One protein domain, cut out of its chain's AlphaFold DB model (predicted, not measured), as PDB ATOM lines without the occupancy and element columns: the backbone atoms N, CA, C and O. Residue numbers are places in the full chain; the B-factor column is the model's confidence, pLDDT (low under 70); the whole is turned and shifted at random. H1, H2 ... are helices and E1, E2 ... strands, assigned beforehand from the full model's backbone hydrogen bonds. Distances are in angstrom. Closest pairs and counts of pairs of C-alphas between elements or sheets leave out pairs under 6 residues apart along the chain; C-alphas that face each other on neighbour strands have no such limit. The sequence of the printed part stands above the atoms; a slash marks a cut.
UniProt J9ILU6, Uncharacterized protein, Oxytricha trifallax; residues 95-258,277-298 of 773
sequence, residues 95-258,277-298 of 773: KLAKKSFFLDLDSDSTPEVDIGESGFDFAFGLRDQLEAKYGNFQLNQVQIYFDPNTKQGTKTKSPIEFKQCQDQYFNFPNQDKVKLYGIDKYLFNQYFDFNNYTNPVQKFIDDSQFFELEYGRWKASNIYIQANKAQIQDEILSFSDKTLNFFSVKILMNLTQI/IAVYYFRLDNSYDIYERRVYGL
ATOM      1  N   LYS A  95     148.391 149.993 136.017       96.31
ATOM      2  CA  LYS A  95     147.918 151.340 135.713       96.31
ATOM      3  C   LYS A  95     146.577 151.542 136.389       96.31
ATOM      4  O   LYS A  95     145.645 150.764 136.176       96.31
ATOM      5  N   LEU A  96     146.512 152.592 137.196       96.62
ATOM      6  CA  LEU A  96     145.325 152.994 137.929       96.62
ATOM      7  C   LEU A  96     144.812 154.303 137.345       96.62
ATOM      8  O   LEU A  96     145.579 155.250 137.170       96.62
ATOM      9  N   ALA A  97     143.521 154.358 137.052       97.19
ATOM     10  CA  ALA A  97     142.849 155.597 136.709       97.19
ATOM     11  C   ALA A  97     141.556 155.722 137.513       97.19
ATOM     12  O   ALA A  97     140.860 154.741 137.761       97.19
ATOM     13  N   LYS A  98     141.243 156.950 137.921       97.19
ATOM     14  CA  LYS A  98     139.986 157.308 138.571       97.19
ATOM     15  C   LYS A  98     139.290 158.336 137.691       97.19
ATOM     16  O   LYS A  98     139.885 159.363 137.367       97.19
ATOM     17  N   LYS A  99     138.056 158.050 137.290       97.31
ATOM     18  CA  LYS A  99     137.216 158.957 136.502       97.31
ATOM     19  C   LYS A  99     135.948 159.247 137.286       97.31
ATOM     20  O   LYS A  99     135.267 158.311 137.683       97.31
ATOM     21  N   SER A 100     135.638 160.518 137.490       95.88
ATOM     22  CA  SER A 100     134.430 160.945 138.195       95.88
ATOM     23  C   SER A 100     133.374 161.377 137.188       95.88
ATOM     24  O   SER A 100     133.678 162.106 136.240       95.88
ATOM     25  N   PHE A 101     132.144 160.925 137.390       96.50
ATOM     26  CA  PHE A 101     130.992 161.240 136.555       96.50
ATOM     27  C   PHE A 101     129.840 161.737 137.422       96.50
ATOM     28  O   PHE A 101     129.788 161.460 138.618       96.50
ATOM     29  N   PHE A 102     128.907 162.446 136.794       95.06
ATOM     30  CA  PHE A 102     127.630 162.808 137.395       95.06
ATOM     31  C   PHE A 102     126.534 161.938 136.777       95.06
ATOM     32  O   PHE A 102     126.472 161.767 135.558       95.06
ATOM     33  N   LEU A 103     125.723 161.346 137.637       91.81
ATOM     34  CA  LEU A 103     124.514 160.609 137.339       91.81
ATOM     35  C   LEU A 103     123.333 161.566 137.469       91.81
ATOM     36  O   LEU A 103     123.184 162.256 138.478       91.81
ATOM     37  N   ASP A 104     122.503 161.594 136.436       90.94
ATOM     38  CA  ASP A 104     121.250 162.332 136.448       90.94
ATOM     39  C   ASP A 104     120.179 161.499 137.161       90.94
ATOM     40  O   ASP A 104     119.508 160.674 136.537       90.94
ATOM     41  N   LEU A 105     120.085 161.676 138.485       86.75
ATOM     42  CA  LEU A 105     119.147 160.954 139.354       86.75
ATOM     43  C   LEU A 105     117.679 161.283 139.056       86.75
ATOM     44  O   LEU A 105     116.807 160.497 139.419       86.75
ATOM     45  N   ASP A 106     117.414 162.407 138.387       84.62
ATOM     46  CA  ASP A 106     116.061 162.867 138.076       84.62
ATOM     47  C   ASP A 106     115.526 162.247 136.774       84.62
ATOM     48  O   ASP A 106     114.361 162.435 136.422       84.62
ATOM     49  N   SER A 107     116.359 161.505 136.034       87.25
ATOM     50  CA  SER A 107     115.926 160.861 134.796       87.25
ATOM     51  C   SER A 107     115.120 159.587 135.073       87.25
ATOM     52  O   SER A 107     115.603 158.678 135.750       87.25
ATOM     53  N   ASP A 108     113.941 159.460 134.448       83.94
ATOM     54  CA  ASP A 108     113.075 158.261 134.503       83.94
ATOM     55  C   ASP A 108     113.784 156.971 134.038       83.94
ATOM     56  O   ASP A 108     113.310 155.857 134.253       83.94
ATOM     57  N   SER A 109     114.921 157.110 133.349       86.69
ATOM     58  CA  SER A 109     115.761 155.999 132.900       86.69
ATOM     59  C   SER A 109     116.738 155.477 133.954       86.69
ATOM     60  O   SER A 109     117.403 154.468 133.705       86.69
ATOM     61  N   THR A 110     116.876 156.162 135.091       86.25
ATOM     62  CA  THR A 110     117.778 155.728 136.159       86.25
ATOM     63  C   THR A 110     117.192 154.482 136.811       86.25
ATOM     64  O   THR A 110     116.074 154.534 137.321       86.25
ATOM     65  N   PRO A 111     117.902 153.341 136.792       86.56
ATOM     66  CA  PRO A 111     117.408 152.145 137.450       86.56
ATOM     67  C   PRO A 111     117.295 152.401 138.954       86.56
ATOM     68  O   PRO A 111     118.186 153.011 139.547       86.56
ATOM     69  N   GLU A 112     116.225 151.899 139.566       88.25
ATOM     70  CA  GLU A 112     116.106 151.858 141.020       88.25
ATOM     71  C   GLU A 112     117.293 151.071 141.592       88.25
ATOM     72  O   GLU A 112     117.602 149.962 141.146       88.25
ATOM     73  N   VAL A 113     118.002 151.675 142.545       87.88
ATOM     74  CA  VAL A 113     119.182 151.073 143.166       87.88
ATOM     75  C   VAL A 113     118.813 150.615 144.566       87.88
ATOM     76  O   VAL A 113     118.649 151.441 145.465       87.88
ATOM     77  N   ASP A 114     118.733 149.299 144.763       88.12
ATOM     78  CA  ASP A 114     118.677 148.723 146.102       88.12
ATOM     79  C   ASP A 114     120.091 148.697 146.704       88.12
ATOM     80  O   ASP A 114     120.980 147.928 146.315       88.12
ATOM     81  N   ILE A 115     120.315 149.601 147.654       85.38
ATOM     82  CA  ILE A 115     121.598 149.743 148.340       85.38
ATOM     83  C   ILE A 115     121.850 148.526 149.258       85.38
ATOM     84  O   ILE A 115     122.997 148.107 149.427       85.38
ATOM     85  N   GLY A 116     120.789 147.904 149.788       84.00
ATOM     86  CA  GLY A 116     120.865 146.739 150.668       84.00
ATOM     87  C   GLY A 116     121.328 145.475 149.941       84.00
ATOM     88  O   GLY A 116     122.216 144.774 150.433       84.00
ATOM     89  N   GLU A 117     120.836 145.224 148.721       85.50
ATOM     90  CA  GLU A 117     121.319 144.111 147.873       85.50
ATOM     91  C   GLU A 117     122.823 144.207 147.582       85.50
ATOM     92  O   GLU A 117     123.516 143.201 147.403       85.50
ATOM     93  N   SER A 118     123.354 145.426 147.601       81.25
ATOM     94  CA  SER A 118     124.771 145.703 147.379       81.25
ATOM     95  C   SER A 118     125.639 145.517 148.634       81.25
ATOM     96  O   SER A 118     126.851 145.771 148.623       81.25
ATOM     97  N   GLY A 119     125.034 145.035 149.725       79.31
ATOM     98  CA  GLY A 119     125.699 144.733 150.987       79.31
ATOM     99  C   GLY A 119     126.159 145.978 151.738       79.31
ATOM    100  O   GLY A 119     127.229 145.933 152.358       79.31
ATOM    101  N   PHE A 120     125.401 147.069 151.606       82.62
ATOM    102  CA  PHE A 120     125.516 148.265 152.427       82.62
ATOM    103  C   PHE A 120     124.545 148.165 153.602       82.62
ATOM    104  O   PHE A 120     123.331 148.162 153.410       82.62
ATOM    105  N   ASP A 121     125.099 148.145 154.809       82.12
ATOM    106  CA  ASP A 121     124.340 148.161 156.051       82.12
ATOM    107  C   ASP A 121     124.801 149.352 156.890       82.12
ATOM    108  O   ASP A 121     125.986 149.703 156.907       82.12
ATOM    109  N   PHE A 122     123.877 149.955 157.630       84.06
ATOM    110  CA  PHE A 122     124.200 150.989 158.604       84.06
ATOM    111  C   PHE A 122     123.494 150.704 159.923       84.06
ATOM    112  O   PHE A 122     122.372 150.201 159.951       84.06
ATOM    113  N   ALA A 123     124.153 151.064 161.018       84.19
ATOM    114  CA  ALA A 123     123.510 151.207 162.311       84.19
ATOM    115  C   ALA A 123     123.768 152.599 162.857       84.19
ATOM    116  O   ALA A 123     124.745 153.266 162.516       84.19
ATOM    117  N   PHE A 124     122.864 153.023 163.722       86.06
ATOM    118  CA  PHE A 124     122.981 154.258 164.464       86.06
ATOM    119  C   PHE A 124     122.567 153.990 165.907       86.06
ATOM    120  O   PHE A 124     121.719 153.143 166.191       86.06
ATOM    121  N   GLY A 125     123.168 154.738 166.818       85.88
ATOM    122  CA  GLY A 125     122.935 154.595 168.242       85.88
ATOM    123  C   GLY A 125     123.575 155.739 169.009       85.88
ATOM    124  O   GLY A 125     124.379 156.503 168.474       85.88
ATOM    125  N   LEU A 126     123.207 155.863 170.280       84.25
ATOM    126  CA  LEU A 126     123.885 156.746 171.226       84.25
ATOM    127  C   LEU A 126     124.911 155.953 172.032       84.25
ATOM    128  O   LEU A 126     124.840 154.726 172.093       84.25
ATOM    129  N   ARG A 127     125.874 156.656 172.654       82.12
ATOM    130  CA  ARG A 127     126.852 156.037 173.571       82.12
ATOM    131  C   ARG A 127     126.159 155.156 174.605       82.12
ATOM    132  O   ARG A 127     126.564 154.006 174.753       82.12
ATOM    133  N   ASP A 128     125.096 155.693 175.185       85.38
ATOM    134  CA  ASP A 128     124.262 155.054 176.189       85.38
ATOM    135  C   ASP A 128     122.876 154.728 175.615       85.38
ATOM    136  O   ASP A 128     122.456 155.290 174.600       85.38
ATOM    137  N   GLN A 129     122.138 153.826 176.266       86.44
ATOM    138  CA  GLN A 129     120.762 153.528 175.868       86.44
ATOM    139  C   GLN A 129     119.879 154.773 176.024       86.44
ATOM    140  O   GLN A 129     119.810 155.369 177.098       86.44
ATOM    141  N   LEU A 130     119.188 155.157 174.945       89.12
ATOM    142  CA  LEU A 130     118.261 156.284 174.961       89.12
ATOM    143  C   LEU A 130     117.029 155.925 175.797       89.12
ATOM    144  O   LEU A 130     116.188 155.135 175.370       89.12
ATOM    145  N   GLU A 131     116.906 156.514 176.984       92.25
ATOM    146  CA  GLU A 131     115.666 156.419 177.748       92.25
ATOM    147  C   GLU A 131     114.544 157.169 177.018       92.25
ATOM    148  O   GLU A 131     114.706 158.335 176.649       92.25
ATOM    149  N   ALA A 132     113.371 156.540 176.894       92.88
ATOM    150  CA  ALA A 132     112.210 157.098 176.190       92.88
ATOM    151  C   ALA A 132     111.756 158.482 176.702       92.88
ATOM    152  O   ALA A 132     111.086 159.215 175.980       92.88
ATOM    153  N   LYS A 133     112.128 158.861 177.933       94.00
ATOM    154  CA  LYS A 133     111.837 160.186 178.504       94.00
ATOM    155  C   LYS A 133     112.643 161.322 177.862       94.00
ATOM    156  O   LYS A 133     112.219 162.469 177.936       94.00
ATOM    157  N   TYR A 134     113.810 161.018 177.287       90.00
ATOM    158  CA  TYR A 134     114.685 162.004 176.645       90.00
ATOM    159  C   TYR A 134     114.452 162.100 175.138       90.00
ATOM    160  O   TYR A 134     114.773 163.120 174.535       90.00
ATOM    161  N   GLY A 135     113.893 161.053 174.535       91.56
ATOM    162  CA  GLY A 135     113.533 161.034 173.127       91.56
ATOM    163  C   GLY A 135     113.354 159.619 172.600       91.56
ATOM    164  O   GLY A 135     113.514 158.631 173.317       91.56
ATOM    165  N   ASN A 136     113.041 159.530 171.318       93.50
ATOM    166  CA  ASN A 136     112.971 158.291 170.563       93.50
ATOM    167  C   ASN A 136     113.705 158.454 169.228       93.50
ATOM    168  O   ASN A 136     113.888 159.559 168.723       93.50
ATOM    169  N   PHE A 137     114.127 157.334 168.651       92.94
ATOM    170  CA  PHE A 137     114.593 157.328 167.273       92.94
ATOM    171  C   PHE A 137     113.400 157.190 166.334       92.94
ATOM    172  O   PHE A 137     112.521 156.358 166.556       92.94
ATOM    173  N   GLN A 138     113.405 157.973 165.260       93.56
ATOM    174  CA  GLN A 138     112.450 157.837 164.174       93.56
ATOM    175  C   GLN A 138     113.218 157.671 162.867       93.56
ATOM    176  O   GLN A 138     114.037 158.513 162.507       93.56
ATOM    177  N   LEU A 139     112.934 156.585 162.152       93.06
ATOM    178  CA  LEU A 139     113.482 156.328 160.831       93.06
ATOM    179  C   LEU A 139     112.342 156.413 159.822       93.06
ATOM    180  O   LEU A 139     111.352 155.696 159.940       93.06
ATOM    181  N   ASN A 140     112.471 157.302 158.841       94.06
ATOM    182  CA  ASN A 140     111.471 157.482 157.798       94.06
ATOM    183  C   ASN A 140     112.138 157.393 156.426       94.06
ATOM    184  O   ASN A 140     113.152 158.047 156.184       94.06
ATOM    185  N   GLN A 141     111.522 156.655 155.509       92.75
ATOM    186  CA  GLN A 141     111.786 156.764 154.085       92.75
ATOM    187  C   GLN A 141     111.072 158.003 153.553       92.75
ATOM    188  O   GLN A 141     109.862 158.152 153.730       92.75
ATOM    189  N   VAL A 142     111.811 158.894 152.898       91.19
ATOM    190  CA  VAL A 142     111.235 160.069 152.240       91.19
ATOM    191  C   VAL A 142     111.130 159.781 150.750       91.19
ATOM    192  O   VAL A 142     112.141 159.559 150.091       91.19
ATOM    193  N   GLN A 143     109.910 159.789 150.228       90.75
ATOM    194  CA  GLN A 143     109.626 159.694 148.800       90.75
ATOM    195  C   GLN A 143     109.225 161.078 148.293       90.75
ATOM    196  O   GLN A 143     108.438 161.779 148.932       90.75
ATOM    197  N   ILE A 144     109.799 161.491 147.167       89.00
ATOM    198  CA  ILE A 144     109.516 162.784 146.544       89.00
ATOM    199  C   ILE A 144     108.887 162.498 145.186       89.00
ATOM    200  O   ILE A 144     109.539 161.959 144.300       89.00
ATOM    201  N   TYR A 145     107.617 162.858 145.037       89.31
ATOM    202  CA  TYR A 145     106.883 162.745 143.784       89.31
ATOM    203  C   TYR A 145     106.825 164.113 143.119       89.31
ATOM    204  O   TYR A 145     106.232 165.044 143.667       89.31
ATOM    205  N   PHE A 146     107.442 164.246 141.949       88.38
ATOM    206  CA  PHE A 146     107.345 165.460 141.152       88.38
ATOM    207  C   PHE A 146     106.167 165.347 140.187       88.38
ATOM    208  O   PHE A 146     106.172 164.501 139.294       88.38
ATOM    209  N   ASP A 147     105.152 166.192 140.360       90.94
ATOM    210  CA  ASP A 147     104.061 166.279 139.394       90.94
ATOM    211  C   ASP A 147     104.443 167.275 138.283       90.94
ATOM    212  O   ASP A 147     104.572 168.481 138.545       90.94
ATOM    213  N   PRO A 148     104.618 166.811 137.029       90.38
ATOM    214  CA  PRO A 148     105.054 167.666 135.930       90.38
ATOM    215  C   PRO A 148     104.046 168.776 135.603       90.38
ATOM    216  O   PRO A 148     104.439 169.807 135.052       90.38
ATOM    217  N   ASN A 149     102.763 168.603 135.949       95.44
ATOM    218  CA  ASN A 149     101.722 169.586 135.651       95.44
ATOM    219  C   ASN A 149     101.773 170.777 136.611       95.44
ATOM    220  O   ASN A 149     101.696 171.929 136.186       95.44
ATOM    221  N   THR A 150     101.916 170.506 137.909       94.62
ATOM    222  CA  THR A 150     101.947 171.540 138.955       94.62
ATOM    223  C   THR A 150     103.348 172.096 139.193       94.62
ATOM    224  O   THR A 150     103.482 173.175 139.771       94.62
ATOM    225  N   LYS A 151     104.394 171.388 138.735       89.88
ATOM    226  CA  LYS A 151     105.807 171.651 139.057       89.88
ATOM    227  C   LYS A 151     106.077 171.672 140.565       89.88
ATOM    228  O   LYS A 151     107.038 172.294 141.016       89.88
ATOM    229  N   GLN A 152     105.215 171.024 141.346       90.62
ATOM    230  CA  GLN A 152     105.359 170.901 142.789       90.62
ATOM    231  C   GLN A 152     105.817 169.481 143.127       90.62
ATOM    232  O   GLN A 152     105.271 168.495 142.633       90.62
ATOM    233  N   GLY A 153     106.842 169.386 143.974       87.19
ATOM    234  CA  GLY A 153     107.270 168.125 144.567       87.19
ATOM    235  C   GLY A 153     106.447 167.837 145.817       87.19
ATOM    236  O   GLY A 153     106.539 168.580 146.792       87.19
ATOM    237  N   THR A 154     105.660 166.765 145.807       91.69
ATOM    238  CA  THR A 154     104.967 166.275 147.005       91.69
ATOM    239  C   THR A 154     105.878 165.300 147.736       91.69
ATOM    240  O   THR A 154     106.392 164.357 147.137       91.69
ATOM    241  N   LYS A 155     106.091 165.526 149.035       90.25
ATOM    242  CA  LYS A 155     106.922 164.661 149.878       90.25
ATOM    243  C   LYS A 155     106.047 163.776 150.749       90.25
ATOM    244  O   LYS A 155     105.237 164.283 151.521       90.25
ATOM    245  N   THR A 156     106.252 162.471 150.677       93.75
ATOM    246  CA  THR A 156     105.628 161.485 151.563       93.75
ATOM    247  C   THR A 156     106.688 160.861 152.461       93.75
ATOM    248  O   THR A 156     107.774 160.496 152.012       93.75
ATOM    249  N   LYS A 157     106.386 160.772 153.760       93.25
ATOM    250  CA  LYS A 157     107.241 160.133 154.764       93.25
ATOM    251  C   LYS A 157     106.601 158.808 155.167       93.25
ATOM    252  O   LYS A 157     105.486 158.811 155.682       93.25
ATOM    253  N   SER A 158     107.315 157.710 154.964       95.56
ATOM    254  CA  SER A 158     106.883 156.367 155.360       95.56
ATOM    255  C   SER A 158     107.792 155.865 156.484       95.56
ATOM    256  O   SER A 158     109.007 155.835 156.282       95.56
ATOM    257  N   PRO A 159     107.272 155.501 157.668       96.06
ATOM    258  CA  PRO A 159     108.111 155.003 158.755       96.06
ATOM    259  C   PRO A 159     108.753 153.662 158.369       96.06
ATOM    260  O   PRO A 159     108.086 152.790 157.814       96.06
ATOM    261  N   ILE A 160     110.042 153.504 158.665       93.38
ATOM    262  CA  ILE A 160     110.785 152.250 158.487       93.38
ATOM    263  C   ILE A 160     110.911 151.573 159.853       93.38
ATOM    264  O   ILE A 160     111.342 152.193 160.826       93.38
ATOM    265  N   GLU A 161     110.567 150.289 159.920       91.94
ATOM    266  CA  GLU A 161     110.793 149.485 161.119       91.94
ATOM    267  C   GLU A 161     112.289 149.212 161.314       91.94
ATOM    268  O   GLU A 161     112.979 148.757 160.403       91.94
ATOM    269  N   PHE A 162     112.792 149.449 162.526       90.06
ATOM    270  CA  PHE A 162     114.163 149.124 162.911       90.06
ATOM    271  C   PHE A 162     114.178 148.361 164.238       90.06
ATOM    272  O   PHE A 162     113.252 148.451 165.048       90.06
ATOM    273  N   LYS A 163     115.233 147.571 164.452       88.56
ATOM    274  CA  LYS A 163     115.450 146.762 165.659       88.56
ATOM    275  C   LYS A 163     116.878 146.959 166.148       88.56
ATOM    276  O   LYS A 163     117.750 147.358 165.382       88.56
ATOM    277  N   GLN A 164     117.121 146.669 167.422       85.50
ATOM    278  CA  GLN A 164     118.471 146.690 167.979       85.50
ATOM    279  C   GLN A 164     119.337 145.634 167.271       85.50
ATOM    280  O   GLN A 164     118.972 144.459 167.262       85.50
ATOM    281  N   CYS A 165     120.462 146.055 166.683       76.00
ATOM    282  CA  CYS A 165     121.291 145.207 165.820       76.00
ATOM    283  C   CYS A 165     121.848 143.970 166.547       76.00
ATOM    284  O   CYS A 165     121.853 142.878 165.982       76.00
ATOM    285  N   GLN A 166     122.265 144.120 167.814       78.25
ATOM    286  CA  GLN A 166     123.047 143.098 168.528       78.25
ATOM    287  C   GLN A 166     124.208 142.603 167.631       78.25
ATOM    288  O   GLN A 166     124.849 143.413 166.969       78.25
ATOM    289  N   ASP A 167     124.443 141.291 167.568       72.88
ATOM    290  CA  ASP A 167     125.432 140.665 166.675       72.88
ATOM    291  C   ASP A 167     124.809 140.161 165.361       72.88
ATOM    292  O   ASP A 167     125.416 139.377 164.630       72.88
ATOM    293  N   GLN A 168     123.550 140.507 165.100       72.81
ATOM    294  CA  GLN A 168     122.771 139.976 163.989       72.81
ATOM    295  C   GLN A 168     122.545 141.081 162.950       72.81
ATOM    296  O   GLN A 168     122.741 142.263 163.214       72.81
ATOM    297  N   TYR A 169     122.139 140.696 161.741       78.00
ATOM    298  CA  TYR A 169     121.716 141.605 160.663       78.00
ATOM    299  C   TYR A 169     122.807 142.346 159.873       78.00
ATOM    300  O   TYR A 169     122.490 142.855 158.804       78.00
ATOM    301  N   PHE A 170     124.077 142.342 160.292       79.81
ATOM    302  CA  PHE A 170     125.161 142.883 159.460       79.81
ATOM    303  C   PHE A 170     125.681 141.874 158.435       79.81
ATOM    304  O   PHE A 170     126.205 140.814 158.788       79.81
ATOM    305  N   ASN A 171     125.643 142.242 157.154       81.12
ATOM    306  CA  ASN A 171     126.206 141.508 156.024       81.12
ATOM    307  C   ASN A 171     127.733 141.712 155.918       81.12
ATOM    308  O   ASN A 171     128.294 142.121 154.885       81.12
ATOM    309  N   PHE A 172     128.428 141.419 157.020       82.94
ATOM    310  CA  PHE A 172     129.880 141.443 157.112       82.94
ATOM    311  C   PHE A 172     130.439 140.018 157.268       82.94
ATOM    312  O   PHE A 172     130.008 139.284 158.157       82.94
ATOM    313  N   PRO A 173     131.417 139.588 156.445       85.38
ATOM    314  CA  PRO A 173     131.896 138.203 156.475       85.38
ATOM    315  C   PRO A 173     132.496 137.762 157.817       85.38
ATOM    316  O   PRO A 173     132.477 136.579 158.137       85.38
ATOM    317  N   ASN A 174     133.056 138.693 158.596       86.81
ATOM    318  CA  ASN A 174     133.735 138.387 159.853       86.81
ATOM    319  C   ASN A 174     132.946 138.928 161.054       86.81
ATOM    320  O   ASN A 174     133.191 140.036 161.529       86.81
ATOM    321  N   GLN A 175     132.008 138.120 161.544       84.81
ATOM    322  CA  GLN A 175     131.142 138.463 162.676       84.81
ATOM    323  C   GLN A 175     131.913 138.612 164.002       84.81
ATOM    324  O   GLN A 175     131.489 139.353 164.880       84.81
ATOM    325  N   ASP A 176     133.085 137.988 164.154       86.94
ATOM    326  CA  ASP A 176     133.901 138.154 165.365       86.94
ATOM    327  C   ASP A 176     134.510 139.556 165.451       86.94
ATOM    328  O   ASP A 176     134.581 140.142 166.530       86.94
ATOM    329  N   LYS A 177     134.896 140.135 164.305       82.88
ATOM    330  CA  LYS A 177     135.291 141.549 164.247       82.88
ATOM    331  C   LYS A 177     134.123 142.455 164.622       82.88
ATOM    332  O   LYS A 177     134.330 143.390 165.381       82.88
ATOM    333  N   VAL A 178     132.916 142.156 164.140       80.06
ATOM    334  CA  VAL A 178     131.694 142.891 164.514       80.06
ATOM    335  C   VAL A 178     131.517 142.889 166.036       80.06
ATOM    336  O   VAL A 178     131.433 143.947 166.655       80.06
ATOM    337  N   LYS A 179     131.604 141.721 166.672       82.19
ATOM    338  CA  LYS A 179     131.538 141.610 168.137       82.19
ATOM    339  C   LYS A 179     132.637 142.397 168.848       82.19
ATOM    340  O   LYS A 179     132.357 143.087 169.822       82.19
ATOM    341  N   LEU A 180     133.876 142.311 168.359       82.62
ATOM    342  CA  LEU A 180     135.030 142.981 168.967       82.62
ATOM    343  C   LEU A 180     134.892 144.508 168.954       82.62
ATOM    344  O   LEU A 180     135.266 145.156 169.927       82.62
ATOM    345  N   TYR A 181     134.362 145.075 167.868       74.81
ATOM    346  CA  TYR A 181     134.131 146.517 167.776       74.81
ATOM    347  C   TYR A 181     132.910 146.974 168.582       74.81
ATOM    348  O   TYR A 181     132.799 148.165 168.865       74.81
ATOM    349  N   GLY A 182     132.028 146.048 168.981       70.69
ATOM    350  CA  GLY A 182     130.798 146.348 169.708       70.69
ATOM    351  C   GLY A 182     129.869 147.204 168.857       70.69
ATOM    352  O   GLY A 182     129.618 148.349 169.206       70.69
ATOM    353  N   ILE A 183     129.435 146.687 167.698       62.28
ATOM    354  CA  ILE A 183     128.683 147.469 166.704       62.28
ATOM    355  C   ILE A 183     127.270 147.799 167.193       62.28
ATOM    356  O   ILE A 183     126.282 147.181 166.814       62.28
ATOM    357  N   ASP A 184     127.180 148.847 167.996       55.12
ATOM    358  CA  ASP A 184     125.984 149.658 168.163       55.12
ATOM    359  C   ASP A 184     126.078 150.994 167.388       55.12
ATOM    360  O   ASP A 184     125.100 151.740 167.359       55.12
ATOM    361  N   LYS A 185     127.225 151.316 166.748       56.38
ATOM    362  CA  LYS A 185     127.542 152.697 166.297       56.38
ATOM    363  C   LYS A 185     128.236 152.898 164.945       56.38
ATOM    364  O   LYS A 185     128.613 154.030 164.659       56.38
ATOM    365  N   TYR A 186     128.434 151.876 164.113       66.25
ATOM    366  CA  TYR A 186     129.350 152.017 162.970       66.25
ATOM    367  C   TYR A 186     128.705 151.864 161.592       66.25
ATOM    368  O   TYR A 186     127.704 151.165 161.416       66.25
ATOM    369  N   LEU A 187     129.334 152.505 160.604       68.12
ATOM    370  CA  LEU A 187     128.970 152.431 159.191       68.12
ATOM    371  C   LEU A 187     129.849 151.415 158.466       68.12
ATOM    372  O   LEU A 187     131.067 151.390 158.649       68.12
ATOM    373  N   PHE A 188     129.244 150.610 157.592       77.75
ATOM    374  CA  PHE A 188     130.002 149.776 156.667       77.75
ATOM    375  C   PHE A 188     130.306 150.555 155.400       77.75
ATOM    376  O   PHE A 188     129.413 150.927 154.641       77.75
ATOM    377  N   ASN A 189     131.591 150.769 155.158       84.38
ATOM    378  CA  ASN A 189     132.070 151.457 153.979       84.38
ATOM    379  C   ASN A 189     132.846 150.474 153.093       84.38
ATOM    380  O   ASN A 189     133.429 149.492 153.568       84.38
ATOM    381  N   GLN A 190     132.811 150.694 151.782       91.62
ATOM    382  CA  GLN A 190     133.529 149.866 150.821       91.62
ATOM    383  C   GLN A 190     134.529 150.734 150.065       91.62
ATOM    384  O   GLN A 190     134.217 151.843 149.629       91.62
ATOM    385  N   TYR A 191     135.738 150.214 149.881       93.94
ATOM    386  CA  TYR A 191     136.753 150.848 149.049       93.94
ATOM    387  C   TYR A 191     137.356 149.845 148.079       93.94
ATOM    388  O   TYR A 191     137.309 148.628 148.274       93.94
ATOM    389  N   PHE A 192     137.931 150.380 147.010       96.50
ATOM    390  CA  PHE A 192     138.640 149.596 146.019       96.50
ATOM    391  C   PHE A 192     140.122 149.495 146.400       96.50
ATOM    392  O   PHE A 192     140.865 150.471 146.305       96.50
ATOM    393  N   ASP A 193     140.550 148.316 146.848       96.50
ATOM    394  CA  ASP A 193     141.947 147.987 147.104       96.50
ATOM    395  C   ASP A 193     142.643 147.562 145.805       96.50
ATOM    396  O   ASP A 193     142.427 146.478 145.250       96.50
ATOM    397  N   PHE A 194     143.546 148.424 145.345       94.81
ATOM    398  CA  PHE A 194     144.333 148.209 144.140       94.81
ATOM    399  C   PHE A 194     145.267 146.998 144.230       94.81
ATOM    400  O   PHE A 194     145.534 146.379 143.197       94.81
ATOM    401  N   ASN A 195     145.716 146.637 145.436       94.88
ATOM    402  CA  ASN A 195     146.703 145.583 145.666       94.88
ATOM    403  C   ASN A 195     146.073 144.187 145.772       94.88
ATOM    404  O   ASN A 195     146.757 143.181 145.568       94.88
ATOM    405  N   ASN A 196     144.772 144.103 146.065       95.81
ATOM    406  CA  ASN A 196     144.067 142.831 146.177       95.81
ATOM    407  C   ASN A 196     143.431 142.436 144.834       95.81
ATOM    408  O   ASN A 196     142.451 143.024 144.373       95.81
ATOM    409  N   TYR A 197     143.995 141.421 144.181       94.69
ATOM    410  CA  TYR A 197     143.492 140.915 142.897       94.69
ATOM    411  C   TYR A 197     142.332 139.926 143.045       94.69
ATOM    412  O   TYR A 197     141.542 139.773 142.117       94.69
ATOM    413  N   THR A 198     142.224 139.250 144.191       94.88
ATOM    414  CA  THR A 198     141.180 138.246 144.433       94.88
ATOM    415  C   THR A 198     139.869 138.922 144.809       94.88
ATOM    416  O   THR A 198     138.846 138.669 144.180       94.88
ATOM    417  N   ASN A 199     139.930 139.825 145.792       95.44
ATOM    418  CA  ASN A 199     138.795 140.583 146.312       95.44
ATOM    419  C   ASN A 199     139.160 142.074 146.327       95.44
ATOM    420  O   ASN A 199     139.616 142.589 147.349       95.44
ATOM    421  N   PRO A 200     139.017 142.760 145.184       95.88
ATOM    422  CA  PRO A 200     139.461 144.142 145.047       95.88
ATOM    423  C   PRO A 200     138.541 145.136 145.752       95.88
ATOM    424  O   PRO A 200     138.982 146.216 146.102       95.88
ATOM    425  N   VAL A 201     137.271 144.798 145.979       94.94
ATOM    426  CA  VAL A 201     136.379 145.609 146.813       94.94
ATOM    427  C   VAL A 201     136.470 145.071 148.233       94.94
ATOM    428  O   VAL A 201     136.072 143.932 148.491       94.94
ATOM    429  N   GLN A 202     137.014 145.873 149.140       92.94
ATOM    430  CA  GLN A 202     137.125 145.530 150.551       92.94
ATOM    431  C   GLN A 202     136.111 146.320 151.364       92.94
ATOM    432  O   GLN A 202     135.876 147.505 151.128       92.94
ATOM    433  N   LYS A 203     135.507 145.625 152.326       90.50
ATOM    434  CA  LYS A 203     134.600 146.208 153.309       90.50
ATOM    435  C   LYS A 203     135.404 146.573 154.554       90.50
ATOM    436  O   LYS A 203     136.181 145.746 155.036       90.50
ATOM    437  N   PHE A 204     135.181 147.761 155.091       87.31
ATOM    438  CA  PHE A 204     135.715 148.184 156.381       87.31
ATOM    439  C   PHE A 204     134.625 148.850 157.214       87.31
ATOM    440  O   PHE A 204     133.585 149.260 156.698       87.31
ATOM    441  N   ILE A 205     134.868 148.894 158.518       84.44
ATOM    442  CA  ILE A 205     134.015 149.581 159.478       84.44
ATOM    443  C   ILE A 205     134.597 150.985 159.622       84.44
ATOM    444  O   ILE A 205     135.771 151.116 159.961       84.44
ATOM    445  N   ASP A 206     133.804 152.000 159.301       83.69
ATOM    446  CA  ASP A 206     134.169 153.400 159.491       83.69
ATOM    447  C   ASP A 206     133.625 153.872 160.846       83.69
ATOM    448  O   ASP A 206     132.410 153.969 161.046       83.69
ATOM    449  N   ASP A 207     134.542 154.109 161.783       76.81
ATOM    450  CA  ASP A 207     134.293 154.594 163.141       76.81
ATOM    451  C   ASP A 207     134.637 156.068 163.333       76.81
ATOM    452  O   ASP A 207     134.509 156.600 164.434       76.81
ATOM    453  N   SER A 208     135.027 156.764 162.267       73.75
ATOM    454  CA  SER A 208     135.484 158.151 162.358       73.75
ATOM    455  C   SER A 208     134.361 159.158 162.641       73.75
ATOM    456  O   SER A 208     134.618 160.351 162.818       73.75
ATOM    457  N   GLN A 209     133.107 158.706 162.683       75.25
ATOM    458  CA  GLN A 209     131.940 159.572 162.591       75.25
ATOM    459  C   GLN A 209     131.174 159.624 163.907       75.25
ATOM    460  O   GLN A 209     130.340 158.776 164.211       75.25
ATOM    461  N   PHE A 210     131.431 160.684 164.670       78.25
ATOM    462  CA  PHE A 210     130.693 161.010 165.882       78.25
ATOM    463  C   PHE A 210     130.006 162.359 165.720       78.25
ATOM    464  O   PHE A 210     130.635 163.358 165.370       78.25
ATOM    465  N   PHE A 211     128.708 162.389 166.006       82.31
ATOM    466  CA  PHE A 211     127.943 163.625 166.058       82.31
ATOM    467  C   PHE A 211     127.651 163.969 167.512       82.31
ATOM    468  O   PHE A 211     126.873 163.297 168.189       82.31
ATOM    469  N   GLU A 212     128.290 165.023 168.005       84.69
ATOM    470  CA  GLU A 212     128.035 165.520 169.352       84.69
ATOM    471  C   GLU A 212     126.664 166.198 169.388       84.69
ATOM    472  O   GLU A 212     126.420 167.139 168.635       84.69
ATOM    473  N   LEU A 213     125.759 165.738 170.249       84.50
ATOM    474  CA  LEU A 213     124.470 166.394 170.459       84.50
ATOM    475  C   LEU A 213     124.633 167.521 171.483       84.50
ATOM    476  O   LEU A 213     125.191 167.312 172.558       84.50
ATOM    477  N   GLU A 214     124.142 168.715 171.154       83.69
ATOM    478  CA  GLU A 214     124.172 169.879 172.045       83.69
ATOM    479  C   GLU A 214     122.754 170.204 172.514       83.69
ATOM    480  O   GLU A 214     121.822 170.276 171.717       83.69
ATOM    481  N   TYR A 215     122.582 170.428 173.817       82.69
ATOM    482  CA  TYR A 215     121.283 170.807 174.364       82.69
ATOM    483  C   TYR A 215     120.805 172.152 173.797       82.69
ATOM    484  O   TYR A 215     121.577 173.106 173.690       82.69
ATOM    485  N   GLY A 216     119.518 172.233 173.443       82.94
ATOM    486  CA  GLY A 216     118.900 173.446 172.897       82.94
ATOM    487  C   GLY A 216     119.359 173.814 171.481       82.94
ATOM    488  O   GLY A 216     118.996 174.878 170.986       82.94
ATOM    489  N   ARG A 217     120.152 172.959 170.821       83.88
ATOM    490  CA  ARG A 217     120.556 173.134 169.427       83.88
ATOM    491  C   ARG A 217     120.163 171.912 168.628       83.88
ATOM    492  O   ARG A 217     120.584 170.802 168.935       83.88
ATOM    493  N   TRP A 218     119.402 172.140 167.570       84.06
ATOM    494  CA  TRP A 218     119.151 171.098 166.596       84.06
ATOM    495  C   TRP A 218     120.369 170.955 165.670       84.06
ATOM    496  O   TRP A 218     121.040 171.943 165.351       84.06
ATOM    497  N   LYS A 219     120.682 169.727 165.253       86.00
ATOM    498  CA  LYS A 219     121.745 169.447 164.274       86.00
ATOM    499  C   LYS A 219     121.180 168.676 163.093       86.00
ATOM    500  O   LYS A 219     120.431 167.728 163.282       86.00
ATOM    501  N   ALA A 220     121.582 169.031 161.879       85.06
ATOM    502  CA  ALA A 220     121.278 168.214 160.716       85.06
ATOM    503  C   ALA A 220     122.491 168.000 159.825       85.06
ATOM    504  O   ALA A 220     123.330 168.889 159.682       85.06
ATOM    505  N   SER A 221     122.572 166.813 159.227       85.44
ATOM    506  CA  SER A 221     123.656 166.447 158.318       85.44
ATOM    507  C   SER A 221     123.144 165.586 157.169       85.44
ATOM    508  O   SER A 221     122.290 164.720 157.356       85.44
ATOM    509  N   ASN A 222     123.700 165.810 155.980       86.12
ATOM    510  CA  ASN A 222     123.483 164.960 154.814       86.12
ATOM    511  C   ASN A 222     124.632 163.951 154.711       86.12
ATOM    512  O   ASN A 222     125.806 164.321 154.754       86.12
ATOM    513  N   ILE A 223     124.286 162.680 154.566       89.19
ATOM    514  CA  ILE A 223     125.198 161.559 154.380       89.19
ATOM    515  C   ILE A 223     124.988 161.067 152.954       89.19
ATOM    516  O   ILE A 223     123.915 160.558 152.629       89.19
ATOM    517  N   TYR A 224     125.995 161.247 152.102       91.62
ATOM    518  CA  TYR A 224     125.910 160.855 150.701       91.62
ATOM    519  C   TYR A 224     126.508 159.463 150.501       91.62
ATOM    520  O   TYR A 224     127.625 159.171 150.934       91.62
ATOM    521  N   ILE A 225     125.749 158.595 149.845       93.06
ATOM    522  CA  ILE A 225     126.154 157.243 149.484       93.06
ATOM    523  C   ILE A 225     126.515 157.266 148.002       93.06
ATOM    524  O   ILE A 225     125.661 157.474 147.146       93.06
ATOM    525  N   GLN A 226     127.789 157.066 147.693       94.25
ATOM    526  CA  GLN A 226     128.319 157.131 146.337       94.25
ATOM    527  C   GLN A 226     128.337 155.734 145.699       94.25
ATOM    528  O   GLN A 226     128.971 154.817 146.226       94.25
ATOM    529  N   ALA A 227     127.659 155.563 144.560       94.31
ATOM    530  CA  ALA A 227     127.568 154.289 143.837       94.31
ATOM    531  C   ALA A 227     128.727 154.115 142.840       94.31
ATOM    532  O   ALA A 227     128.596 154.371 141.644       94.31
ATOM    533  N   ASN A 228     129.882 153.676 143.326       95.69
ATOM    534  CA  ASN A 228     131.098 153.551 142.530       95.69
ATOM    535  C   ASN A 228     131.138 152.278 141.674       95.69
ATOM    536  O   ASN A 228     130.488 151.265 141.944       95.69
ATOM    537  N   LYS A 229     131.966 152.322 140.628       96.50
ATOM    538  CA  LYS A 229     132.220 151.197 139.725       96.50
ATOM    539  C   LYS A 229     133.714 150.933 139.632       96.50
ATOM    540  O   LYS A 229     134.510 151.861 139.603       96.50
ATOM    541  N   ALA A 230     134.106 149.674 139.534       97.56
ATOM    542  CA  ALA A 230     135.463 149.267 139.219       97.56
ATOM    543  C   ALA A 230     135.483 148.472 137.912       97.56
ATOM    544  O   ALA A 230     134.774 147.478 137.780       97.56
ATOM    545  N   GLN A 231     136.299 148.904 136.955       97.31
ATOM    546  CA  GLN A 231     136.589 148.195 135.713       97.31
ATOM    547  C   GLN A 231     137.958 147.539 135.835       97.31
ATOM    548  O   GLN A 231     138.975 148.211 136.023       97.31
ATOM    549  N   ILE A 232     137.976 146.213 135.757       97.31
ATOM    550  CA  ILE A 232     139.159 145.411 136.041       97.31
ATOM    551  C   ILE A 232     139.585 144.677 134.772       97.31
ATOM    552  O   ILE A 232     138.826 143.878 134.224       97.31
ATOM    553  N   GLN A 233     140.831 144.917 134.363       96.38
ATOM    554  CA  GLN A 233     141.524 144.250 133.260       96.38
ATOM    555  C   GLN A 233     142.761 143.521 133.806       96.38
ATOM    556  O   GLN A 233     143.903 143.866 133.497       96.38
ATOM    557  N   ASP A 234     142.528 142.530 134.670       95.31
ATOM    558  CA  ASP A 234     143.597 141.768 135.336       95.31
ATOM    559  C   ASP A 234     144.024 140.510 134.564       95.31
ATOM    560  O   ASP A 234     145.004 139.850 134.936       95.31
ATOM    561  N   GLU A 235     143.261 140.134 133.535       94.69
ATOM    562  CA  GLU A 235     143.545 138.971 132.702       94.69
ATOM    563  C   GLU A 235     144.709 139.253 131.746       94.69
ATOM    564  O   GLU A 235     144.802 140.315 131.130       94.69
ATOM    565  N   ILE A 236     145.583 138.253 131.569       93.50
ATOM    566  CA  ILE A 236     146.744 138.325 130.660       93.50
ATOM    567  C   ILE A 236     146.301 138.671 129.230       93.50
ATOM    568  O   ILE A 236     147.010 139.359 128.490       93.50
ATOM    569  N   LEU A 237     145.125 138.179 128.840       92.19
ATOM    570  CA  LEU A 237     144.443 138.529 127.606       92.19
ATOM    571  C   LEU A 237     143.354 139.545 127.958       92.19
ATOM    572  O   LEU A 237     142.271 139.153 128.374       92.19
ATOM    573  N   SER A 238     143.646 140.836 127.806       81.94
ATOM    574  CA  SER A 238     142.793 141.967 128.214       81.94
ATOM    575  C   SER A 238     141.513 142.136 127.370       81.94
ATOM    576  O   SER A 238     141.193 143.236 126.936       81.94
ATOM    577  N   PHE A 239     140.813 141.046 127.052       87.50
ATOM    578  CA  PHE A 239     139.602 141.060 126.229       87.50
ATOM    579  C   PHE A 239     138.311 141.120 127.043       87.50
ATOM    580  O   PHE A 239     137.262 141.409 126.470       87.50
ATOM    581  N   SER A 240     138.370 140.802 128.336       87.19
ATOM    582  CA  SER A 240     137.213 140.844 129.220       87.19
ATOM    583  C   SER A 240     137.383 141.961 130.237       87.19
ATOM    584  O   SER A 240     138.327 141.956 131.026       87.19
ATOM    585  N   ASP A 241     136.444 142.901 130.208       92.62
ATOM    586  CA  ASP A 241     136.313 143.924 131.232       92.62
ATOM    587  C   ASP A 241     135.352 143.395 132.295       92.62
ATOM    588  O   ASP A 241     134.150 143.258 132.053       92.62
ATOM    589  N   LYS A 242     135.876 143.072 133.479       96.00
ATOM    590  CA  LYS A 242     135.027 142.734 134.622       96.00
ATOM    591  C   LYS A 242     134.625 144.027 135.321       96.00
ATOM    592  O   LYS A 242     135.481 144.746 135.833       96.00
ATOM    593  N   THR A 243     133.328 144.308 135.362       96.31
ATOM    594  CA  THR A 243     132.767 145.440 136.104       96.31
ATOM    595  C   THR A 243     132.288 144.985 137.477       96.31
ATOM    596  O   THR A 243     131.510 144.036 137.571       96.31
ATOM    597  N   LEU A 244     132.721 145.664 138.533       95.12
ATOM    598  CA  LEU A 244     132.198 145.508 139.889       95.12
ATOM    599  C   LEU A 244     131.538 146.815 140.315       95.12
ATOM    600  O   LEU A 244     132.103 147.879 140.086       95.12
ATOM    601  N   ASN A 245     130.375 146.741 140.953       94.31
ATOM    602  CA  ASN A 245     129.738 147.898 141.578       94.31
ATOM    603  C   ASN A 245     129.985 147.825 143.086       94.31
ATOM    604  O   ASN A 245     129.989 146.729 143.649       94.31
ATOM    605  N   PHE A 246     130.219 148.965 143.725       94.19
ATOM    606  CA  PHE A 246     130.415 149.051 145.168       94.19
ATOM    607  C   PHE A 246     129.997 150.426 145.681       94.19
ATOM    608  O   PHE A 246     129.966 151.391 144.922       94.19
ATOM    609  N   PHE A 247     129.684 150.525 146.969       93.12
ATOM    610  CA  PHE A 247     129.165 151.758 147.560       93.12
ATOM    611  C   PHE A 247     130.160 152.320 148.558       93.12
ATOM    612  O   PHE A 247     130.637 151.592 149.427       93.12
ATOM    613  N   SER A 248     130.458 153.611 148.441       92.19
ATOM    614  CA  SER A 248     131.257 154.313 149.438       92.19
ATOM    615  C   SER A 248     130.460 155.425 150.088       92.19
ATOM    616  O   SER A 248     129.837 156.229 149.397       92.19
ATOM    617  N   VAL A 249     130.519 155.519 151.409       89.88
ATOM    618  CA  VAL A 249     129.929 156.644 152.132       89.88
ATOM    619  C   VAL A 249     130.889 157.817 152.061       89.88
ATOM    620  O   VAL A 249     132.053 157.706 152.452       89.88
ATOM    621  N   LYS A 250     130.385 158.947 151.575       84.25
ATOM    622  CA  LYS A 250     131.062 160.232 151.619       84.25
ATOM    623  C   LYS A 250     130.245 161.159 152.501       84.25
ATOM    624  O   LYS A 250     129.187 161.654 152.119       84.25
ATOM    625  N   ILE A 251     130.758 161.423 153.693       73.56
ATOM    626  CA  ILE A 251     130.206 162.484 154.522       73.56
ATOM    627  C   ILE A 251     130.841 163.792 154.098       73.56
ATOM    628  O   ILE A 251     132.041 164.005 154.267       73.56
ATOM    629  N   LEU A 252     130.019 164.692 153.565       67.81
ATOM    630  CA  LEU A 252     130.377 166.098 153.594       67.81
ATOM    631  C   LEU A 252     130.172 166.566 155.032       67.81
ATOM    632  O   LEU A 252     129.060 166.910 155.432       67.81
ATOM    633  N   MET A 253     131.250 166.585 155.818       57.81
ATOM    634  CA  MET A 253     131.265 167.436 156.998       57.81
ATOM    635  C   MET A 253     131.271 168.864 156.474       57.81
ATOM    636  O   MET A 253     132.314 169.432 156.154       57.81
ATOM    637  N   ASN A 254     130.076 169.425 156.323       52.47
ATOM    638  CA  ASN A 254     129.932 170.855 156.181       52.47
ATOM    639  C   ASN A 254     130.512 171.451 157.460       52.47
ATOM    640  O   ASN A 254     129.914 171.370 158.529       52.47
ATOM    641  N   LEU A 255     131.718 172.001 157.348       49.75
ATOM    642  CA  LEU A 255     132.399 172.741 158.397       49.75
ATOM    643  C   LEU A 255     131.666 174.086 158.581       49.75
ATOM    644  O   LEU A 255     132.204 175.164 158.350       49.75
ATOM    645  N   THR A 256     130.379 174.037 158.932       48.75
ATOM    646  CA  THR A 256     129.506 175.188 159.172       48.75
ATOM    647  C   THR A 256     129.738 175.713 160.574       48.75
ATOM    648  O   THR A 256     128.836 175.702 161.408       48.75
ATOM    649  N   GLN A 257     130.950 176.190 160.843       48.53
ATOM    650  CA  GLN A 257     131.145 177.070 161.991       48.53
ATOM    651  C   GLN A 257     131.445 178.516 161.615       48.53
ATOM    652  O   GLN A 257     131.351 179.378 162.481       48.53
ATOM    653  N   ILE A 258     131.736 178.847 160.351       46.84
ATOM    654  CA  ILE A 258     132.101 180.228 160.012       46.84
ATOM    655  C   ILE A 258     131.592 180.608 158.617       46.84
ATOM    656  O   ILE A 258     132.360 180.614 157.667       46.84
ATOM    657  N   ILE A 277     115.876 166.891 167.897       89.19
ATOM    658  CA  ILE A 277     117.212 167.283 168.382       89.19
ATOM    659  C   ILE A 277     118.267 167.096 167.283       89.19
ATOM    660  O   ILE A 277     119.194 167.896 167.154       89.19
ATOM    661  N   ALA A 278     118.147 166.043 166.473       89.19
ATOM    662  CA  ALA A 278     119.045 165.820 165.351       89.19
ATOM    663  C   ALA A 278     118.363 165.109 164.181       89.19
ATOM    664  O   ALA A 278     117.534 164.226 164.391       89.19
ATOM    665  N   VAL A 279     118.751 165.467 162.955       89.44
ATOM    666  CA  VAL A 279     118.220 164.886 161.717       89.44
ATOM    667  C   VAL A 279     119.353 164.520 160.763       89.44
ATOM    668  O   VAL A 279     120.107 165.374 160.300       89.44
ATOM    669  N   TYR A 280     119.456 163.242 160.417       89.50
ATOM    670  CA  TYR A 280     120.454 162.744 159.470       89.50
ATOM    671  C   TYR A 280     119.758 162.255 158.206       89.50
ATOM    672  O   TYR A 280     118.898 161.378 158.264       89.50
ATOM    673  N   TYR A 281     120.127 162.822 157.060       90.38
ATOM    674  CA  TYR A 281     119.574 162.433 155.768       90.38
ATOM    675  C   TYR A 281     120.561 161.540 155.027       90.38
ATOM    676  O   TYR A 281     121.605 162.016 154.589       90.38
ATOM    677  N   PHE A 282     120.213 160.274 154.827       90.62
ATOM    678  CA  PHE A 282     120.943 159.387 153.924       90.62
ATOM    679  C   PHE A 282     120.425 159.594 152.500       90.62
ATOM    680  O   PHE A 282     119.232 159.440 152.244       90.62
ATOM    681  N   ARG A 283     121.306 159.997 151.583       91.19
ATOM    682  CA  ARG A 283     120.968 160.308 150.187       91.19
ATOM    683  C   ARG A 283     121.941 159.606 149.254       91.19
ATOM    684  O   ARG A 283     123.115 159.468 149.584       91.19
ATOM    685  N   LEU A 284     121.477 159.194 148.079       92.50
ATOM    686  CA  LEU A 284     122.387 158.760 147.024       92.50
ATOM    687  C   LEU A 284     123.129 159.992 146.484       92.50
ATOM    688  O   LEU A 284     122.519 161.038 146.259       92.50
ATOM    689  N   ASP A 285     124.444 159.889 146.331       94.12
ATOM    690  CA  ASP A 285     125.249 160.923 145.687       94.12
ATOM    691  C   ASP A 285     124.929 160.936 144.184       94.12
ATOM    692  O   ASP A 285     124.785 159.882 143.558       94.12
ATOM    693  N   ASN A 286     124.818 162.127 143.594       93.44
ATOM    694  CA  ASN A 286     124.700 162.248 142.144       93.44
ATOM    695  C   ASN A 286     126.050 161.999 141.464       93.44
ATOM    696  O   ASN A 286     126.096 161.699 140.279       93.44
ATOM    697  N   SER A 287     127.162 162.105 142.180       94.56
ATOM    698  CA  SER A 287     128.476 161.789 141.645       94.56
ATOM    699  C   SER A 287     128.796 160.307 141.827       94.56
ATOM    700  O   SER A 287     128.434 159.684 142.820       94.56
ATOM    701  N   TYR A 288     129.510 159.718 140.872       95.81
ATOM    702  CA  TYR A 288     130.070 158.380 141.022       95.81
ATOM    703  C   TYR A 288     131.448 158.277 140.390       95.81
ATOM    704  O   TYR A 288     131.747 158.921 139.383       95.81
ATOM    705  N   ASP A 289     132.288 157.438 140.984       97.19
ATOM    706  CA  ASP A 289     133.637 157.203 140.502       97.19
ATOM    707  C   ASP A 289     133.740 155.854 139.784       97.19
ATOM    708  O   ASP A 289     133.273 154.823 140.273       97.19
ATOM    709  N   ILE A 290     134.393 155.857 138.622       97.69
ATOM    710  CA  ILE A 290     134.856 154.660 137.921       97.69
ATOM    711  C   ILE A 290     136.354 154.494 138.189       97.69
ATOM    712  O   ILE A 290     137.177 155.307 137.758       97.69
ATOM    713  N   TYR A 291     136.700 153.421 138.891       97.94
ATOM    714  CA  TYR A 291     138.064 152.983 139.155       97.94
ATOM    715  C   TYR A 291     138.492 151.994 138.073       97.94
ATOM    716  O   TYR A 291     137.943 150.903 137.964       97.94
ATOM    717  N   GLU A 292     139.472 152.357 137.259       97.50
ATOM    718  CA  GLU A 292     140.027 151.491 136.221       97.50
ATOM    719  C   GLU A 292     141.354 150.917 136.716       97.50
ATOM    720  O   GLU A 292     142.304 151.659 136.984       97.50
ATOM    721  N   ARG A 293     141.425 149.586 136.830       97.31
ATOM    722  CA  ARG A 293     142.672 148.856 137.078       97.31
ATOM    723  C   ARG A 293     143.026 148.061 135.833       97.31
ATOM    724  O   ARG A 293     142.329 147.112 135.480       97.31
ATOM    725  N   ARG A 294     144.138 148.426 135.198       96.62
ATOM    726  CA  ARG A 294     144.701 147.692 134.065       96.62
ATOM    727  C   ARG A 294     146.052 147.115 134.444       96.62
ATOM    728  O   ARG A 294     147.004 147.857 134.687       96.62
ATOM    729  N   VAL A 295     146.130 145.790 134.477       96.31
ATOM    730  CA  VAL A 295     147.395 145.075 134.642       96.31
ATOM    731  C   VAL A 295     148.097 145.017 133.292       96.31
ATOM    732  O   VAL A 295     147.448 144.865 132.257       96.31
ATOM    733  N   TYR A 296     149.424 145.132 133.301       96.56
ATOM    734  CA  TYR A 296     150.245 144.902 132.118       96.56
ATOM    735  C   TYR A 296     149.890 143.563 131.453       96.56
ATOM    736  O   TYR A 296     150.077 142.507 132.055       96.56
ATOM    737  N   GLY A 297     149.349 143.608 130.233       95.94
ATOM    738  CA  GLY A 297     148.852 142.429 129.518       95.94
ATOM    739  C   GLY A 297     149.807 141.900 128.444       95.94
ATOM    740  O   GLY A 297     150.839 142.497 128.130       95.94
ATOM    741  N   LEU A 298     149.431 140.794 127.791       95.38
ATOM    742  CA  LEU A 298     150.185 140.236 126.658       95.38
ATOM    743  C   LEU A 298     150.286 141.225 125.484       95.38
ATOM    744  O   LEU A 298     151.289 141.248 124.774       95.38
TER     745      LEU A 298
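AT A GLANCE: This is residues 95 to 258 and 277 to 298 of the 773 residues of an uncharacterized protein of Oxytricha trifallax (UniProt J9ILU6). Look first for one long, twisted sheet with the 15-residue strand E6 as its spine: E7 runs along one side of E6, E8 and then E9 follow each other along the other side, and E1 lies beyond E9. A short hairpin, E4 and E5, sits beside E7 with E4 next to it, while a second hairpin, E2 and E3, is set off near E8, with long unnamed links between these parts. The printed part has 186 residues, with one named helix and nine named strands; along the chain come E1, E2 and E3, then H1, then E4 to E9; the five-strand sheet is branched and mixed, with E1 and E9 antiparallel, E6 and E7 antiparallel, and E6 parallel to both E8 and E9, and each hairpin named above is an antiparallel sheet of two. The class is mostly strand, though under half of the residues, 84 of the 186, are in named elements. The whole is only just loose, close to compact, with a radius of gyration of the C-alphas of 19.7 A and spans of 67 by 54 by 37 A.

IN THESE COORDINATES: Begin at C-alpha 95, at (147.918, 151.340, 135.713), where E1 starts; it covers residues 95 to 102, 23.4 A from first to last C-alpha. After a long link, E2, residues 140 to 147, runs 21.7 A, and E3, residues 152 to 159, runs 22.7 A. H1 is short, residues 175 to 181, 10.0 A. Then come E4, residues 187 to 192, 16.6 A, and E5, residues 201 to 206, 15.0 A. Find C-alpha 219 at (121.745, 169.447, 164.274); from there E6 runs 44.6 A to residue 233. E7, residues 242 to 251, spans 28.4 A. Past the cut, E8, residues 278 to 284, spans 19.9 A, and E9, residues 287 to 295, spans 26.2 A, ending at C-alpha 295, (147.395, 145.075, 134.642).

HOW THE PARTS SIT: Start with E1 and E9, antiparallel neighbours at 162 degrees; N 97 and O 292 are 3.0 A apart, within hydrogen-bond range. On the other side of E9 is E6, parallel at 28 degrees, with N 229 and O 289 at 2.8 A. E8 runs on into E9 across a break of 2 residues, at 51 degrees. E8 is parallel to E6 at 24 degrees, with N 223 and O 281 at 2.8 A. On the opposite side of E6 from E8 and E9 lies E7, which forms a hairpin with E6, antiparallel at 161 degrees; look at N 230 and O 244, 2.7 A. The pairing is staggered: E6 pairs with E8 over residues 219 to 225, with E7 over 223 to 232 and with E9 over 229 to 233. From E7, look to E4: their closest C-alphas, of Gln 190 and Ser 248, are 5.2 A apart. E4 and E5 form a hairpin, antiparallel at 147 degrees, with N 189 and O 204 at 2.9 A. E2 and E3 form another, antiparallel at 158 degrees, with N 143 and O 156 at 2.9 A; E2 and E8 are near each other, while E3 and E8 are apart. H1 is not on the branched sheet, and in it every O i to N i+4 pair is within hydrogen-bond range.

THE WHOLE: The two C-alphas farthest apart are those of Lys 133 and Leu 298, at 67.5 A. Residues 107 to 112 and 129 to 134 stand free. The long links are E1 to E2, E3 to H1 and E5 to E6. Residues 259 to 276 are not printed; across this cut, C-alphas 258 and 277 are 21.4 A apart. The mean pLDDT of the printed part is 87.1, and residues 183 to 187 and 252 to 258 of this model are under 70.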